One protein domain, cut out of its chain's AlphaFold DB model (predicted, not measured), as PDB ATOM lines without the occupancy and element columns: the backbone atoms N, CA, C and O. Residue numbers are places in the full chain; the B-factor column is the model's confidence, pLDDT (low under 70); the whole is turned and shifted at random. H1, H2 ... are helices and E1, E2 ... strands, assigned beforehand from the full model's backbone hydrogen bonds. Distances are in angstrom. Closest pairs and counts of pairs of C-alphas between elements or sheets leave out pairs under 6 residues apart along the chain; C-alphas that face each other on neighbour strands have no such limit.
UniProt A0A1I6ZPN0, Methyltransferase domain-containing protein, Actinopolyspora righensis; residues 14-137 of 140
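This is residues 14 to 137 of the 140 residues of the protein "Methyltransferase domain-containing protein" of Actinopolyspora righensis (UniProt A0A1I6ZPN0). A four-strand parallel sheet is covered on one face by two helices lying side by side, H4 and H5; H1 packs on H5, and beyond H1 the hairpin E1 and E2 makes an arm far from the sheet. The printed part has 124 residues, with six named helices and six named strands in the order H1 E1 E2 H2 H3 E3 H4 E4 H5 E5 E6 H6. The large sheet runs E5 E4 E3 E6, all parallel, the small one is the antiparallel pair E1 E2, and the class is mixed. The whole is compact, with a radius of gyration of the C-alphas of 14.2 A and spans of 39 by 31 by 27 A.

In the large sheet, inner strands E4, residues 89 to 93, and E3, residues 68 to 71, are parallel at 11 degrees, with N 90 and O 68 2.9 A apart, within hydrogen-bond range. Edge strand E5, residues 108 to 111, is parallel to E4 at 23 degrees, with N 110 and O 91 at 2.9 A. Edge strand E6, residues 126 to 128, is parallel to E3 at 25 degrees, with N 128 and O 69 at 2.8 A. H4, residues 79 to 84, runs along the strands over E4 at a height over the sheet of 7.9 A. H5, residues 96 to 104, is on the same face over E5, at a height of 7.4 A; this makes two layers, helices on one face of a sheet. E3, H4, E4 and E4, H5, E5 are strand-helix-strand units, parallel neighbour strands with a helix between, with right-handed crossovers. H1, residues 14 to 22, touches H5 at a shallow tilt of 31 degrees, the same way; the closest C-alphas, of Gly 15 and Gly 97, are 3.9 A apart. E1, residues 28 to 32, and E2, residues 38 to 42, form an antiparallel hairpin, with N 29 and O 41 at 2.9 A. H2, residues 44 to 47, is close to H1 but not clearly touching, with the C-alphas of His 21 and Ala 44 7.5 A apart. H3, residues 55 to 61, and H6, residues 133 to 136, are not on the large sheet and touch no helix. Every O i to N i+4 pair is within hydrogen-bond range in H1, H3, H4 and H5; H2 and H6 are too short for such a pair.

H1 begins at C-alpha 14 (44.696, -36.191, -1.380) and spans 12.3 A; H5 spans 12.4 A. E1, E2 and E4 span 13.0, 13.6 and 13.2 A. H6 ends at C-alpha 136 (50.582, -25.705, 3.047).

The C-alphas farthest apart are those of Gly 36 and Gly 86, 42.8 A. The printed part has no cut. The link E5 to E6, residues 112 to 125, is long. Mean pLDDT of the printed part is 91.3; residues 131 to 137 are under 70.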
ATOM      1  N   PHE A  14      45.243 -36.253  -2.727       92.44
ATOM      2  CA  PHE A  14      44.696 -36.191  -1.380       92.44
ATOM      3  C   PHE A  14      43.173 -36.376  -1.376       92.44
ATOM      4  O   PHE A  14      42.671 -37.259  -0.681       92.44
ATOM      5  N   GLY A  15      42.437 -35.634  -2.212       95.00
ATOM      6  CA  GLY A  15      40.987 -35.784  -2.339       95.00
ATOM      7  C   GLY A  15      40.575 -37.181  -2.802       95.00
ATOM      8  O   GLY A  15      39.628 -37.755  -2.264       95.00
ATOM      9  N   ILE A  16      41.329 -37.788  -3.726       95.19
ATOM     10  CA  ILE A  16      41.121 -39.181  -4.149       95.19
ATOM     11  C   ILE A  16      41.331 -40.150  -2.975       95.19
ATOM     12  O   ILE A  16      40.516 -41.053  -2.772       95.19
ATOM     13  N   ALA A  17      42.392 -39.979  -2.183       95.69
ATOM     14  CA  ALA A  17      42.667 -40.840  -1.034       95.69
ATOM     15  C   ALA A  17      41.588 -40.713   0.057       95.69
ATOM     16  O   ALA A  17      41.156 -41.732   0.609       95.69
ATOM     17  N   LEU A  18      41.108 -39.494   0.325       96.50
ATOM     18  CA  LEU A  18      39.987 -39.241   1.235       96.50
ATOM     19  C   LEU A  18      38.696 -39.887   0.731       96.50
ATOM     20  O   LEU A  18      38.013 -40.560   1.501       96.50
ATOM     21  N   ARG A  19      38.386 -39.748  -0.562       96.88
ATOM     22  CA  ARG A  19      37.223 -40.384  -1.190       96.88
ATOM     23  C   ARG A  19      37.244 -41.899  -1.011       96.88
ATOM     24  O   ARG A  19      36.261 -42.478  -0.566       96.88
ATOM     25  N   GLN A  20      38.379 -42.534  -1.297       95.94
ATOM     26  CA  GLN A  20      38.549 -43.977  -1.113       95.94
ATOM     27  C   GLN A  20      38.340 -44.400   0.346       95.94
ATOM     28  O   GLN A  20      37.672 -45.406   0.589       95.94
ATOM     29  N   HIS A  21      38.866 -43.626   1.303       96.56
ATOM     30  CA  HIS A  21      38.641 -43.875   2.728       96.56
ATOM     31  C   HIS A  21      37.159 -43.778   3.090       96.56
ATOM     32  O   HIS A  21      36.624 -44.656   3.763       96.56
ATOM     33  N   HIS A  22      36.483 -42.737   2.598       96.81
ATOM     34  CA  HIS A  22      35.058 -42.525   2.824       96.81
ATOM     35  C   HIS A  22      34.198 -43.671   2.260       96.81
ATOM     36  O   HIS A  22      33.207 -44.059   2.868       96.81
ATOM     37  N   GLU A  23      34.625 -44.278   1.152       96.31
ATOM     38  CA  GLU A  23      34.016 -45.474   0.547       96.31
ATOM     39  C   GLU A  23      34.374 -46.793   1.273       96.31
ATOM     40  O   GLU A  23      34.044 -47.880   0.796       96.31
ATOM     41  N   GLY A  24      35.066 -46.726   2.415       95.12
ATOM     42  CA  GLY A  24      35.434 -47.884   3.232       95.12
ATOM     43  C   GLY A  24      36.685 -48.629   2.758       95.12
ATOM     44  O   GLY A  24      36.953 -49.739   3.226       95.12
ATOM     45  N   ARG A  25      37.471 -48.057   1.838       94.44
ATOM     46  CA  ARG A  25      38.762 -48.629   1.430       94.44
ATOM     47  C   ARG A  25      39.863 -48.110   2.340       94.44
ATOM     48  O   ARG A  25      39.947 -46.922   2.622       94.44
ATOM     49  N   ARG A  26      40.782 -48.984   2.739       89.62
ATOM     50  CA  ARG A  26      41.998 -48.532   3.416       89.62
ATOM     51  C   ARG A  26      42.893 -47.802   2.411       89.62
ATOM     52  O   ARG A  26      43.380 -48.425   1.471       89.62
ATOM     53  N   SER A  27      43.104 -46.509   2.620       91.69
ATOM     54  CA  SER A  27      43.951 -45.646   1.795       91.69
ATOM     55  C   SER A  27      45.019 -44.959   2.649       91.69
ATOM     56  O   SER A  27      44.900 -44.888   3.875       91.69
ATOM     57  N   PHE A  28      46.060 -44.451   1.987       92.12
ATOM     58  CA  PHE A  28      47.154 -43.705   2.608       92.12
ATOM     59  C   PHE A  28      47.455 -42.442   1.807       92.12
ATOM     60  O   PHE A  28      47.318 -42.429   0.583       92.12
ATOM     61  N   GLU A  29      47.895 -41.403   2.501       90.88
ATOM     62  CA  GLU A  29      48.473 -40.212   1.899       90.88
ATOM     63  C   GLU A  29      49.990 -40.385   1.912       90.88
ATOM     64  O   GLU A  29      50.581 -40.682   2.949       90.88
ATOM     65  N   ILE A  30      50.622 -40.217   0.753       90.44
ATOM     66  CA  ILE A  30      52.074 -40.299   0.615       90.44
ATOM     67  C   ILE A  30      52.567 -38.931   0.165       90.44
ATOM     68  O   ILE A  30      52.154 -38.439  -0.884       90.44
ATOM     69  N   VAL A  31      53.453 -38.333   0.957       88.38
ATOM     70  CA  VAL A  31      54.002 -36.998   0.702       88.38
ATOM     71  C   VAL A  31      55.511 -37.108   0.547       88.38
ATOM     72  O   VAL A  31      56.204 -37.502   1.481       88.38
ATOM     73  N   GLU A  32      56.023 -36.739  -0.623       88.75
ATOM     74  CA  GLU A  32      57.456 -36.543  -0.859       88.75
ATOM     75  C   GLU A  32      57.774 -35.052  -0.713       88.75
ATOM     76  O   GLU A  32      57.222 -34.210  -1.424       88.75
ATOM     77  N   ARG A  33      58.642 -34.723   0.242       86.31
ATOM     78  CA  ARG A  33      59.119 -33.360   0.493       86.31
ATOM     79  C   ARG A  33      60.336 -33.056  -0.381       86.31
ATOM     80  O   ARG A  33      61.028 -33.947  -0.867       86.31
ATOM     81  N   ASP A  34      60.609 -31.773  -0.575       85.88
ATOM     82  CA  ASP A  34      61.741 -31.277  -1.364       85.88
ATOM     83  C   ASP A  34      63.114 -31.637  -0.770       85.88
ATOM     84  O   ASP A  34      64.079 -31.814  -1.518       85.88
ATOM     85  N   ASP A  35      63.186 -31.828   0.550       89.00
ATOM     86  CA  ASP A  35      64.340 -32.385   1.269       89.00
ATOM     87  C   ASP A  35      64.536 -33.902   1.058       89.00
ATOM     88  O   ASP A  35      65.469 -34.494   1.607       89.00
ATOM     89  N   GLY A  36      63.689 -34.534   0.239       90.75
ATOM     90  CA  GLY A  36      63.727 -35.960  -0.076       90.75
ATOM     91  C   GLY A  36      63.084 -36.848   0.989       90.75
ATOM     92  O   GLY A  36      63.120 -38.073   0.852       90.75
ATOM     93  N   LEU A  37      62.497 -36.275   2.047       89.31
ATOM     94  CA  LEU A  37      61.777 -37.052   3.049       89.31
ATOM     95  C   LEU A  37      60.429 -37.523   2.496       89.31
ATOM     96  O   LEU A  37      59.618 -36.720   2.035       89.31
ATOM     97  N   ILE A  38      60.163 -38.823   2.617       91.94
ATOM     98  CA  ILE A  38      58.870 -39.423   2.280       91.94
ATOM     99  C   ILE A  38      58.109 -39.711   3.573       91.94
ATOM    100  O   ILE A  38      58.581 -40.459   4.429       91.94
ATOM    101  N   GLY A  39      56.928 -39.115   3.700       89.31
ATOM    102  CA  GLY A  39      55.953 -39.402   4.746       89.31
ATOM    103  C   GLY A  39      54.818 -40.276   4.218       89.31
ATOM    104  O   GLY A  39      54.418 -40.149   3.062       89.31
ATOM    105  N   VAL A  40      54.292 -41.150   5.077       92.00
ATOM    106  CA  VAL A  40      53.094 -41.951   4.802       92.00
ATOM    107  C   VAL A  40      52.131 -41.771   5.967       92.00
ATOM    108  O   VAL A  40      52.467 -42.124   7.098       92.00
ATOM    109  N   ASN A  41      50.941 -41.247   5.687       89.75
ATOM    110  CA  ASN A  41      49.902 -40.998   6.678       89.75
ATOM    111  C   ASN A  41      48.708 -41.931   6.432       89.75
ATOM    112  O   ASN A  41      48.236 -42.070   5.302       89.75
ATOM    113  N   ASP A  42      48.203 -42.567   7.491       92.50
ATOM    114  CA  ASP A  42      46.889 -43.223   7.453       92.50
ATOM    115  C   ASP A  42      45.802 -42.145   7.325       92.50
ATOM    116  O   ASP A  42      45.928 -41.075   7.925       92.50
ATOM    117  N   LEU A  43      44.746 -42.404   6.547       93.38
ATOM    118  CA  LEU A  43      43.669 -41.429   6.372       93.38
ATOM    119  C   LEU A  43      42.666 -41.409   7.533       93.38
ATOM    120  O   LEU A  43      41.959 -40.415   7.683       93.38
ATOM    121  N   ALA A  44      42.606 -42.444   8.377       92.88
ATOM    122  CA  ALA A  44      41.620 -42.535   9.457       92.88
ATOM    123  C   ALA A  44      41.567 -41.292  10.377       92.88
ATOM    124  O   ALA A  44      40.464 -40.831  10.683       92.88
ATOM    125  N   PRO A  45      42.695 -40.662  10.770       91.69
ATOM    126  CA  PRO A  45      42.668 -39.445  11.582       91.69
ATOM    127  C   PRO A  45      41.968 -38.244  10.927       91.69
ATOM    128  O   PRO A  45      41.479 -37.380  11.649       91.69
ATOM    129  N   TYR A  46      41.863 -38.175   9.593       92.62
ATOM    130  CA  TYR A  46      41.104 -37.122   8.892       92.62
ATOM    131  C   TYR A  46      39.578 -37.295   9.033       92.62
ATOM    132  O   TYR A  46      38.801 -36.393   8.708       92.62
ATOM    133  N   PHE A  47      39.136 -38.441   9.560       94.94
ATOM    134  CA  PHE A  47      37.734 -38.763   9.819       94.94
ATOM    135  C   PHE A  47      37.378 -38.801  11.311       94.94
ATOM    136  O   PHE A  47      36.207 -38.988  11.633       94.94
ATOM    137  N   ALA A  48      38.346 -38.567  12.203       92.25
ATOM    138  CA  ALA A  48      38.160 -38.598  13.652       92.25
ATOM    139  C   ALA A  48      37.059 -37.631  14.141       92.25
ATOM    140  O   ALA A  48      37.008 -36.474  13.713       92.25
ATOM    141  N   ASP A  49      36.215 -38.093  15.070       92.06
ATOM    142  CA  ASP A  49      35.247 -37.244  15.786       92.06
ATOM    143  C   ASP A  49      35.952 -36.540  16.964       92.06
ATOM    144  O   ASP A  49      37.072 -36.877  17.357       92.06
ATOM    145  N   ARG A  50      35.284 -35.547  17.550       90.12
ATOM    146  CA  ARG A  50      35.781 -34.670  18.615       90.12
ATOM    147  C   ARG A  50      36.349 -35.418  19.819       90.12
ATOM    148  O   ARG A  50      37.288 -34.931  20.447       90.12
ATOM    149  N   ALA A  51      35.794 -36.587  20.139       91.00
ATOM    150  CA  ALA A  51      36.260 -37.431  21.239       91.00
ATOM    151  C   ALA A  51      37.678 -37.987  21.016       91.00
ATOM    152  O   ALA A  51      38.411 -38.191  21.982       91.00
ATOM    153  N   ASP A  52      38.072 -38.171  19.754       93.00
ATOM    154  CA  ASP A  52      39.351 -38.763  19.351       93.00
ATOM    155  C   ASP A  52      40.408 -37.704  19.004       93.00
ATOM    156  O   ASP A  52      41.547 -38.028  18.658       93.00
ATOM    157  N   TRP A  53      40.057 -36.418  19.077       91.75
ATOM    158  CA  TRP A  53      41.007 -35.347  18.810       91.75
ATOM    159  C   TRP A  53      42.125 -35.324  19.861       91.75
ATOM    160  O   TRP A  53      41.861 -35.521  21.050       91.75
ATOM    161  N   PRO A  54      43.371 -34.998  19.472       90.44
ATOM    162  CA  PRO A  54      44.445 -34.735  20.419       90.44
ATOM    163  C   PRO A  54      44.054 -33.651  21.430       90.44
ATOM    164  O   PRO A  54      43.324 -32.715  21.109       90.44
ATOM    165  N   ALA A  55      44.610 -33.717  22.641       90.94
ATOM    166  CA  ALA A  55      44.288 -32.777  23.720       90.94
ATOM    167  C   ALA A  55      44.486 -31.296  23.335       90.94
ATOM    168  O   ALA A  55      43.768 -30.426  23.828       90.94
ATOM    169  N   ILE A  56      45.441 -31.001  22.444       89.50
ATOM    170  CA  ILE A  56      45.671 -29.640  21.947       89.50
ATOM    171  C   ILE A  56      44.497 -29.125  21.103       89.50
ATOM    172  O   ILE A  56      44.060 -27.995  21.310       89.50
ATOM    173  N   ASP A  57      43.930 -29.965  20.238       90.56
ATOM    174  CA  ASP A  57      42.764 -29.630  19.417       90.56
ATOM    175  C   ASP A  57      41.516 -29.482  20.292       90.56
ATOM    176  O   ASP A  57      40.753 -28.537  20.121       90.56
ATOM    177  N   GLN A  58      41.332 -30.364  21.282       90.50
ATOM    178  CA  GLN A  58      40.221 -30.249  22.236       90.50
ATOM    179  C   GLN A  58      40.282 -28.933  23.022       90.50
ATOM    180  O   GLN A  58      39.261 -28.279  23.234       90.50
ATOM    181  N   ARG A  59      41.490 -28.525  23.432       90.25
ATOM    182  CA  ARG A  59      41.718 -27.256  24.126       90.25
ATOM    183  C   ARG A  59      41.497 -26.057  23.207       90.25
ATOM    184  O   ARG A  59      40.907 -25.079  23.646       90.25
ATOM    185  N   ALA A  60      41.940 -26.114  21.953       89.75
ATOM    186  CA  ALA A  60      41.642 -25.066  20.977       89.75
ATOM    187  C   ALA A  60      40.124 -24.939  20.759       89.75
ATOM    188  O   ALA A  60      39.579 -23.837  20.767       89.75
ATOM    189  N   ALA A  61      39.425 -26.074  20.681       89.19
ATOM    190  CA  ALA A  61      37.988 -26.121  20.460       89.19
ATOM    191  C   ALA A  61      37.152 -25.516  21.600       89.19
ATOM    192  O   ALA A  61      35.996 -25.171  21.377       89.19
ATOM    193  N   SER A  62      37.695 -25.364  22.816       90.00
ATOM    194  CA  SER A  62      36.983 -24.690  23.911       90.00
ATOM    195  C   SER A  62      36.959 -23.164  23.780       90.00
ATOM    196  O   SER A  62      36.267 -22.507  24.550       90.00
ATOM    197  N   GLY A  63      37.757 -22.594  22.872       93.12
ATOM    198  CA  GLY A  63      37.798 -21.156  22.602       93.12
ATOM    199  C   GLY A  63      36.960 -20.726  21.399       93.12
ATOM    200  O   GLY A  63      36.946 -19.541  21.084       93.12
ATOM    201  N   ILE A  64      36.298 -21.666  20.718       95.81
ATOM    202  CA  ILE A  64      35.520 -21.386  19.509       95.81
ATOM    203  C   ILE A  64      34.260 -20.607  19.877       95.81
ATOM    204  O   ILE A  64      33.492 -21.010  20.752       95.81
ATOM    205  N   THR A  65      34.035 -19.505  19.170       96.44
ATOM    206  CA  THR A  65      32.849 -18.662  19.308       96.44
ATOM    207  C   THR A  65      32.349 -18.209  17.941       96.44
ATOM    208  O   THR A  65      33.123 -18.109  16.988       96.44
ATOM    209  N   GLY A  66      31.046 -17.927  17.867       97.25
ATOM    210  CA  GLY A  66      30.416 -17.322  16.695       97.25
ATOM    211  C   GLY A  66      30.562 -18.148  15.416       97.25
ATOM    212  O   GLY A  66      30.470 -19.375  15.444       97.25
ATOM    213  N   ARG A  67      30.748 -17.455  14.293       97.81
ATOM    214  CA  ARG A  67      30.918 -18.055  12.968       97.81
ATOM    215  C   ARG A  67      32.367 -18.483  12.740       97.81
ATOM    216  O   ARG A  67      33.295 -17.726  13.028       97.81
ATOM    217  N   VAL A  68      32.559 -19.677  12.190       97.81
ATOM    218  CA  VAL A  68      33.855 -20.360  12.121       97.81
ATOM    219  C   VAL A  68      34.301 -20.573  10.676       97.81
ATOM    220  O   VAL A  68      33.537 -21.063   9.850       97.81
ATOM    221  N   LEU A  69      35.562 -20.252  10.387       96.38
ATOM    222  CA  LEU A  69      36.246 -20.624   9.148       96.38
ATOM    223  C   LEU A  69      37.260 -21.734   9.436       96.38
ATOM    224  O   LEU A  69      38.166 -21.525  10.238       96.38
ATOM    225  N   ASP A  70      37.141 -22.881   8.777       95.62
ATOM    226  CA  ASP A  70      38.114 -23.979   8.856       95.62
ATOM    227  C   ASP A  70      39.008 -23.981   7.605       95.62
ATOM    228  O   ASP A  70      38.569 -24.357   6.515       95.62
ATOM    229  N   LEU A  71      40.245 -23.488   7.738       93.44
ATOM    230  CA  LEU A  71      41.190 -23.343   6.625       93.44
ATOM    231  C   LEU A  71      42.018 -24.617   6.438       93.44
ATOM    232  O   LEU A  71      42.820 -24.973   7.304       93.44
ATOM    233  N   GLY A  72      41.895 -25.241   5.266       92.69
ATOM    234  CA  GLY A  72      42.434 -26.574   4.997       92.69
ATOM    235  C   GLY A  72      41.582 -27.646   5.671       92.69
ATOM    236  O   GLY A  72      42.100 -28.455   6.439       92.69
ATOM    237  N   CYS A  73      40.264 -27.600   5.454       95.12
ATOM    238  CA  CYS A  73      39.313 -28.416   6.209       95.12
ATOM    239  C   CYS A  73      39.418 -29.923   5.911       95.12
ATOM    240  O   CYS A  73      38.880 -30.740   6.667       95.12
ATOM    241  N   GLY A  74      40.077 -30.322   4.814       95.19
ATOM    242  CA  GLY A  74      40.185 -31.713   4.388       95.19
ATOM    243  C   GLY A  74      38.811 -32.381   4.288       95.19
ATOM    244  O   GLY A  74      37.851 -31.785   3.807       95.19
ATOM    245  N   ALA A  75      38.685 -33.600   4.817       96.62
ATOM    246  CA  ALA A  75      37.402 -34.304   4.913       96.62
ATOM    247  C   ALA A  75      36.440 -33.725   5.972       96.62
ATOM    248  O   ALA A  75      35.416 -34.342   6.251       96.62
ATOM    249  N   GLY A  76      36.750 -32.594   6.609       96.75
ATOM    250  CA  GLY A  76      35.906 -31.960   7.622       96.75
ATOM    251  C   GLY A  76      36.066 -32.543   9.026       96.75
ATOM    252  O   GLY A  76      35.092 -32.594   9.773       96.75
ATOM    253  N   ARG A  77      37.273 -32.998   9.402       96.06
ATOM    254  CA  ARG A  77      37.582 -33.533  10.748       96.06
ATOM    255  C   ARG A  77      37.076 -32.624  11.867       96.06
ATOM    256  O   ARG A  77      36.534 -33.127  12.845       96.06
ATOM    257  N   HIS A  78      37.283 -31.316  11.731       95.88
ATOM    258  CA  HIS A  78      36.879 -30.315  12.717       95.88
ATOM    259  C   HIS A  78      35.532 -29.691  12.368       95.88
ATOM    260  O   HIS A  78      34.656 -29.613  13.229       95.88
ATOM    261  N   ALA A  79      35.342 -29.323  11.100       97.00
ATOM    262  CA  ALA A  79      34.116 -28.693  10.635       97.00
ATOM    263  C   ALA A  79      32.849 -29.541  10.864       97.00
ATOM    264  O   ALA A  79      31.847 -29.005  11.323       97.00
ATOM    265  N   VAL A  80      32.885 -30.860  10.637       97.81
ATOM    266  CA  VAL A  80      31.694 -31.721  10.781       97.81
ATOM    267  C   VAL A  80      31.191 -31.790  12.232       97.81
ATOM    268  O   VAL A  80      30.011 -31.501  12.450       97.81
ATOM    269  N   PRO A  81      32.021 -32.106  13.251       96.62
ATOM    270  CA  PRO A  81      31.560 -32.068  14.638       96.62
ATOM    271  C   PRO A  81      31.101 -30.677  15.086       96.62
ATOM    272  O   PRO A  81      30.101 -30.579  15.785       96.62
ATOM    273  N   LEU A  82      31.767 -29.601  14.650       96.50
ATOM    274  CA  LEU A  82      31.363 -28.235  15.007       96.50
ATOM    275  C   LEU A  82      30.021 -27.838  14.382       96.50
ATOM    276  O   LEU A  82      29.190 -27.236  15.060       96.50
ATOM    277  N   THR A  83      29.764 -28.223  13.129       97.56
ATOM    278  CA  THR A  83      28.443 -28.058  12.507       97.56
ATOM    279  C   THR A  83      27.378 -28.840  13.280       97.56
ATOM    280  O   THR A  83      26.303 -28.307  13.548       97.56
ATOM    281  N   ARG A  84      27.674 -30.078  13.709       96.38
ATOM    282  CA  ARG A  84      26.761 -30.881  14.546       96.38
ATOM    283  C   ARG A  84      26.486 -30.223  15.903       96.38
ATOM    284  O   ARG A  84      25.366 -30.316  16.398       96.38
ATOM    285  N   ASP A  85      27.479 -29.547  16.473       94.69
ATOM    286  CA  ASP A  85      27.372 -28.810  17.737       94.69
ATOM    287  C   ASP A  85      26.627 -27.462  17.584       94.69
ATOM    288  O   ASP A  85      26.401 -26.763  18.571       94.69
ATOM    289  N   GLY A  86      26.196 -27.108  16.365       96.69
ATOM    290  CA  GLY A  86      25.352 -25.945  16.081       96.69
ATOM    291  C   GLY A  86      26.106 -24.670  15.699       96.69
ATOM    292  O   GLY A  86      25.480 -23.615  15.598       96.69
ATOM    293  N   PHE A  87      27.422 -24.739  15.478       97.88
ATOM    294  CA  PHE A  87      28.180 -23.607  14.944       97.88
ATOM    295  C   PHE A  87      27.886 -23.398  13.451       97.88
ATOM    296  O   PHE A  87      27.725 -24.358  12.695       97.88
ATOM    297  N   ASP A  88      27.880 -22.136  13.016       97.75
ATOM    298  CA  ASP A  88      27.949 -21.791  11.593       97.75
ATOM    299  C   ASP A  88      29.405 -21.934  11.136       97.75
ATOM    300  O   ASP A  88      30.259 -21.135  11.525       97.75
ATOM    301  N   VAL A  89      29.697 -22.989  10.372       98.06
ATOM    302  CA  VAL A  89      31.055 -23.344   9.946       98.06
ATOM    303  C   VAL A  89      31.142 -23.342   8.428       98.06
ATOM    304  O   VAL A  89      30.341 -23.999   7.765       98.06
ATOM    305  N   LEU A  90      32.161 -22.673   7.891       97.50
ATOM    306  CA  LEU A  90      32.582 -22.806   6.501       97.50
ATOM    307  C   LEU A  90      33.972 -23.442   6.438       97.50
ATOM    308  O   LEU A  90      34.941 -22.876   6.937       97.50
ATOM    309  N   GLY A  91      34.081 -24.600   5.793       96.38
ATOM    310  CA  GLY A  91      35.358 -25.216   5.437       96.38
ATOM    311  C   GLY A  91      35.895 -24.717   4.093       96.38
ATOM    312  O   GLY A  91      35.143 -24.575   3.127       96.38
ATOM    313  N   ILE A  92      37.202 -24.489   4.008       95.19
ATOM    314  CA  ILE A  92      37.906 -24.188   2.757       95.19
ATOM    315  C   ILE A  92      39.007 -25.214   2.557       95.19
ATOM    316  O   ILE A  92      39.825 -25.418   3.451       95.19
ATOM    317  N   ASP A  93      39.087 -25.805   1.370       94.50
ATOM    318  CA  ASP A  93      40.231 -26.624   0.979       94.50
ATOM    319  C   ASP A  93      40.557 -26.429  -0.504       94.50
ATOM    320  O   ASP A  93      39.685 -26.133  -1.319       94.50
ATOM    321  N   SER A  94      41.824 -26.593  -0.871       92.62
ATOM    322  CA  SER A  94      42.258 -26.526  -2.269       92.62
ATOM    323  C   SER A  94      41.909 -27.788  -3.063       92.62
ATOM    324  O   SER A  94      41.895 -27.741  -4.291       92.62
ATOM    325  N   SER A  95      41.631 -28.895  -2.368       94.12
ATOM    326  CA  SER A  95      41.253 -30.191  -2.929       94.12
ATOM    327  C   SER A  95      39.741 -30.263  -3.198       94.12
ATOM    328  O   SER A  95      38.951 -30.276  -2.248       94.12
ATOM    329  N   PRO A  96      39.299 -30.360  -4.469       96.06
ATOM    330  CA  PRO A  96      37.889 -30.581  -4.788       96.06
ATOM    331  C   PRO A  96      37.320 -31.857  -4.158       96.06
ATOM    332  O   PRO A  96      36.232 -31.826  -3.589       96.06
ATOM    333  N   GLY A  97      38.071 -32.960  -4.186       96.44
ATOM    334  CA  GLY A  97      37.652 -34.233  -3.609       96.44
ATOM    335  C   GLY A  97      37.510 -34.178  -2.089       96.44
ATOM    336  O   GLY A  97      36.569 -34.761  -1.553       96.44
ATOM    337  N   ALA A  98      38.386 -33.447  -1.390       96.69
ATOM    338  CA  ALA A  98      38.249 -33.222   0.047       96.69
ATOM    339  C   ALA A  98      36.976 -32.430   0.375       96.69
ATOM    340  O   ALA A  98      36.210 -32.835   1.251       96.69
ATOM    341  N   VAL A  99      36.717 -31.351  -0.374       97.81
ATOM    342  CA  VAL A  99      35.509 -30.524  -0.227       97.81
ATOM    343  C   VAL A  99      34.243 -31.345  -0.450       97.81
ATOM    344  O   VAL A  99      33.297 -31.225   0.329       97.81
ATOM    345  N   ASP A 100      34.218 -32.199  -1.473       98.44
ATOM    346  CA  ASP A 100      33.072 -33.070  -1.734       98.44
ATOM    347  C   ASP A 100      32.843 -34.058  -0.580       98.44
ATOM    348  O   ASP A 100      31.715 -34.196  -0.106       98.44
ATOM    349  N   VAL A 101      33.906 -34.681  -0.053       98.44
ATOM    350  CA  VAL A 101      33.805 -35.568   1.122       98.44
ATOM    351  C   VAL A 101      33.293 -34.804   2.345       98.44
ATOM    352  O   VAL A 101      32.418 -35.299   3.054       98.44
ATOM    353  N   ALA A 102      33.806 -33.602   2.614       98.31
ATOM    354  CA  ALA A 102      33.371 -32.791   3.751       98.31
ATOM    355  C   ALA A 102      31.877 -32.440   3.662       98.31
ATOM    356  O   ALA A 102      31.142 -32.590   4.642       98.31
ATOM    357  N   ARG A 103      31.408 -32.045   2.471       98.56
ATOM    358  CA  ARG A 103      29.990 -31.759   2.207       98.56
ATOM    359  C   ARG A 103      29.106 -32.971   2.453       98.56
ATOM    360  O   ARG A 103      28.107 -32.861   3.159       98.56
ATOM    361  N   GLU A 104      29.488 -34.130   1.926       98.44
ATOM    362  CA  GLU A 104      28.751 -35.383   2.131       98.44
ATOM    363  C   GLU A 104      28.706 -35.805   3.604       98.44
ATOM    364  O   GLU A 104      27.707 -36.355   4.063       98.44
ATOM    365  N   ARG A 105      29.759 -35.496   4.369       97.94
ATOM    366  CA  ARG A 105      29.806 -35.736   5.817       97.94
ATOM    367  C   ARG A 105      28.988 -34.738   6.643       97.94
ATOM    368  O   ARG A 105      28.832 -34.961   7.841       97.94
ATOM    369  N   GLY A 106      28.445 -33.686   6.030       97.88
ATOM    370  CA  GLY A 106      27.448 -32.813   6.652       97.88
ATOM    371  C   GLY A 106      27.953 -31.451   7.124       97.88
ATOM    372  O   GLY A 106      27.363 -30.893   8.045       97.88
ATOM    373  N   THR A 107      29.010 -30.899   6.520       98.06
ATOM    374  CA  THR A 107      29.434 -29.507   6.769       98.06
ATOM    375  C   THR A 107      29.434 -28.670   5.489       98.06
ATOM    376  O   THR A 107      29.579 -29.200   4.386       98.06
ATOM    377  N   ALA A 108      29.268 -27.351   5.610       97.94
ATOM    378  CA  ALA A 108      29.425 -26.460   4.469       97.94
ATOM    379  C   ALA A 108      30.916 -26.312   4.150       97.94
ATOM    380  O   ALA A 108      31.714 -25.947   5.008       97.94
ATOM    381  N   ALA A 109      31.296 -26.580   2.904       97.38
ATOM    382  CA  ALA A 109      32.670 -26.411   2.447       97.38
ATOM    383  C   ALA A 109      32.719 -25.868   1.018       97.38
ATOM    384  O   ALA A 109      31.755 -26.022   0.260       97.38
ATOM    385  N   MET A 110      33.832 -25.256   0.622       96.00
ATOM    386  CA  MET A 110      34.075 -24.851  -0.761       96.00
ATOM    387  C   MET A 110      35.544 -24.955  -1.163       96.00
ATOM    388  O   MET A 110      36.444 -24.913  -0.326       96.00
ATOM    389  N   VAL A 111      35.766 -25.080  -2.473       95.12
ATOM    390  CA  VAL A 111      37.113 -25.120  -3.040       95.12
ATOM    391  C   VAL A 111      37.707 -23.719  -3.007       95.12
ATOM    392  O   VAL A 111      37.112 -22.782  -3.539       95.12
ATOM    393  N   GLY A 112      38.876 -23.575  -2.397       91.25
ATOM    394  CA  GLY A 112      39.546 -22.290  -2.270       91.25
ATOM    395  C   GLY A 112      40.928 -22.398  -1.645       91.25
ATOM    396  O   GLY A 112      41.345 -23.447  -1.157       91.25
ATOM    397  N   ARG A 113      41.656 -21.285  -1.664       87.38
ATOM    398  CA  ARG A 113      42.943 -21.154  -0.979       87.38
ATOM    399  C   ARG A 113      42.825 -20.134   0.138       87.38
ATOM    400  O   ARG A 113      42.141 -19.127  -0.014       87.38
ATOM    401  N   ALA A 114      43.559 -20.360   1.221       81.12
ATOM    402  CA  ALA A 114      43.584 -19.449   2.361       81.12
ATOM    403  C   ALA A 114      44.055 -18.024   2.005       81.12
ATOM    404  O   ALA A 114      43.659 -17.073   2.667       81.12
ATOM    405  N   ASP A 115      44.880 -17.863   0.965       82.25
ATOM    406  CA  ASP A 115      45.380 -16.568   0.484       82.25
ATOM    407  C   ASP A 115      44.552 -15.962  -0.665       82.25
ATOM    408  O   ASP A 115      44.917 -14.914  -1.194       82.25
ATOM    409  N   ALA A 116      43.454 -16.612  -1.058       85.25
ATOM    410  CA  ALA A 116      42.584 -16.185  -2.151       85.25
ATOM    411  C   ALA A 116      41.122 -16.564  -1.860       85.25
ATOM    412  O   ALA A 116      40.489 -17.300  -2.619       85.25
ATOM    413  N   LEU A 117      40.605 -16.094  -0.723       83.56
ATOM    414  CA  LEU A 117      39.195 -16.247  -0.374       83.56
ATOM    415  C   LEU A 117      38.337 -15.252  -1.178       83.56
ATOM    416  O   LEU A 117      38.774 -14.118  -1.374       83.56
ATOM    417  N   PRO A 118      37.136 -15.643  -1.637       82.81
ATOM    418  CA  PRO A 118      36.197 -14.713  -2.260       82.81
ATOM    419  C   PRO A 118      35.773 -13.593  -1.302       82.81
ATOM    420  O   PRO A 118      35.616 -13.831  -0.108       82.81
ATOM    421  N   ASP A 119      35.518 -12.393  -1.820       84.56
ATOM    422  CA  ASP A 119      35.128 -11.233  -0.999       84.56
ATOM    423  C   ASP A 119      33.736 -11.379  -0.349       84.56
ATOM    424  O   ASP A 119      33.415 -10.694   0.623       84.56
ATOM    425  N   ASP A 120      32.891 -12.271  -0.870       87.06
ATOM    426  CA  ASP A 120      31.503 -12.469  -0.445       87.06
ATOM    427  C   ASP A 120      31.323 -13.545   0.642       87.06
ATOM    428  O   ASP A 120      30.206 -13.752   1.117       87.06
ATOM    429  N   VAL A 121      32.405 -14.181   1.117       87.19
ATOM    430  CA  VAL A 121      32.334 -15.183   2.204       87.19
ATOM    431  C   VAL A 121      31.973 -14.581   3.567       87.19
ATOM    432  O   VAL A 121      31.568 -15.312   4.477       87.19
ATOM    433  N   GLY A 122      32.074 -13.257   3.708       89.25
ATOM    434  CA  GLY A 122      31.750 -12.515   4.925       89.25
ATOM    435  C   GLY A 122      32.804 -12.637   6.030       89.25
ATOM    436  O   GLY A 122      33.908 -13.134   5.822       89.25
ATOM    437  N   GLY A 123      32.461 -12.146   7.224       93.25
ATOM    438  CA  GLY A 123      33.324 -12.204   8.406       93.25
ATOM    439  C   GLY A 123      33.197 -13.514   9.189       93.25
ATOM    440  O   GLY A 123      32.190 -14.220   9.079       93.25
ATOM    441  N   PHE A 124      34.212 -13.794  10.007       96.38
ATOM    442  CA  PHE A 124      34.273 -14.936  10.919       96.38
ATOM    443  C   PHE A 124      34.762 -14.470  12.289       96.38
ATOM    444  O   PHE A 124      35.667 -13.639  12.372       96.38
ATOM    445  N   ASP A 125      34.177 -15.019  13.348       97.50
ATOM    446  CA  ASP A 125      34.576 -14.759  14.734       97.50
ATOM    447  C   ASP A 125      35.755 -15.653  15.145       97.50
ATOM    448  O   ASP A 125      36.601 -15.256  15.946       97.50
ATOM    449  N   THR A 126      35.836 -16.851  14.555       97.12
ATOM    450  CA  THR A 126      36.914 -17.819  14.780       97.12
ATOM    451  C   THR A 126      37.472 -18.334  13.451       97.12
ATOM    452  O   THR A 126      36.716 -18.733  12.569       97.12
ATOM    453  N   ILE A 127      38.800 -18.399  13.321       94.12
ATOM    454  CA  ILE A 127      39.480 -19.064  12.199       94.12
ATOM    455  C   ILE A 127      40.313 -20.220  12.753       94.12
ATOM    456  O   ILE A 127      41.177 -20.018  13.608       94.12
ATOM    457  N   LEU A 128      40.062 -21.429  12.261       92.19
ATOM    458  CA  LEU A 128      40.817 -22.626  12.599       92.19
ATOM    459  C   LEU A 128      41.951 -22.831  11.593       92.19
ATOM    460  O   LEU A 128      41.739 -22.866  10.383       92.19
ATOM    461  N   LEU A 129      43.162 -22.989  12.128       88.00
ATOM    462  CA  LEU A 129      44.334 -23.512  11.426       88.00
ATOM    463  C   LEU A 129      44.910 -24.662  12.258       88.00
ATOM    464  O   LEU A 129      45.914 -24.511  12.956       88.00
ATOM    465  N   LEU A 130      44.222 -25.801  12.243       81.94
ATOM    466  CA  LEU A 130      44.580 -27.000  13.007       81.94
ATOM    467  C   LEU A 130      45.087 -28.101  12.062       81.94
ATOM    468  O   LEU A 130      44.845 -28.042  10.870       81.94
ATOM    469  N   GLY A 131      45.817 -29.102  12.563       68.56
ATOM    470  CA  GLY A 131      46.211 -30.256  11.733       68.56
ATOM    471  C   GLY A 131      47.371 -30.028  10.750       68.56
ATOM    472  O   GLY A 131      47.299 -30.458   9.613       68.56
ATOM    473  N   GLN A 132      48.468 -29.395  11.190       66.56
ATOM    474  CA  GLN A 132      49.684 -29.142  10.378       66.56
ATOM    475  C   GLN A 132      49.483 -28.250   9.128       66.56
ATOM    476  O   GLN A 132      50.409 -28.086   8.334       66.56
ATOM    477  N   ASN A 133      48.343 -27.563   9.013       61.66
ATOM    478  CA  ASN A 133      47.961 -26.753   7.846       61.66
ATOM    479  C   ASN A 133      48.891 -25.563   7.522       61.66
ATOM    480  O   ASN A 133      48.895 -25.077   6.393       61.66
ATOM    481  N   ILE A 134      49.736 -25.110   8.457       56.25
ATOM    482  CA  ILE A 134      50.706 -24.024   8.202       56.25
ATOM    483  C   ILE A 134      51.733 -24.407   7.123       56.25
ATOM    484  O   ILE A 134      52.162 -23.543   6.358       56.25
ATOM    485  N   GLY A 135      52.094 -25.690   7.009       51.28
ATOM    486  CA  GLY A 135      53.041 -26.165   5.994       51.28
ATOM    487  C   GLY A 135      52.526 -26.060   4.553       51.28
ATOM    488  O   GLY A 135      53.318 -26.175   3.624       51.28
ATOM    489  N   LEU A 136      51.226 -25.816   4.360       54.59
ATOM    490  CA  LEU A 136      50.582 -25.705   3.047       54.59
ATOM    491  C   LEU A 136      50.506 -24.255   2.533       54.59
ATOM    492  O   LEU A 136      50.185 -24.035   1.368       54.59
ATOM    493  N   LEU A 137      50.837 -23.261   3.367       54.41
ATOM    494  CA  LEU A 137      50.768 -21.832   3.024       54.41
ATOM    495  C   LEU A 137      51.979 -21.317   2.224       54.41
ATOM    496  O   LEU A 137      52.177 -20.109   2.093       54.41
TER     497      LEU A 137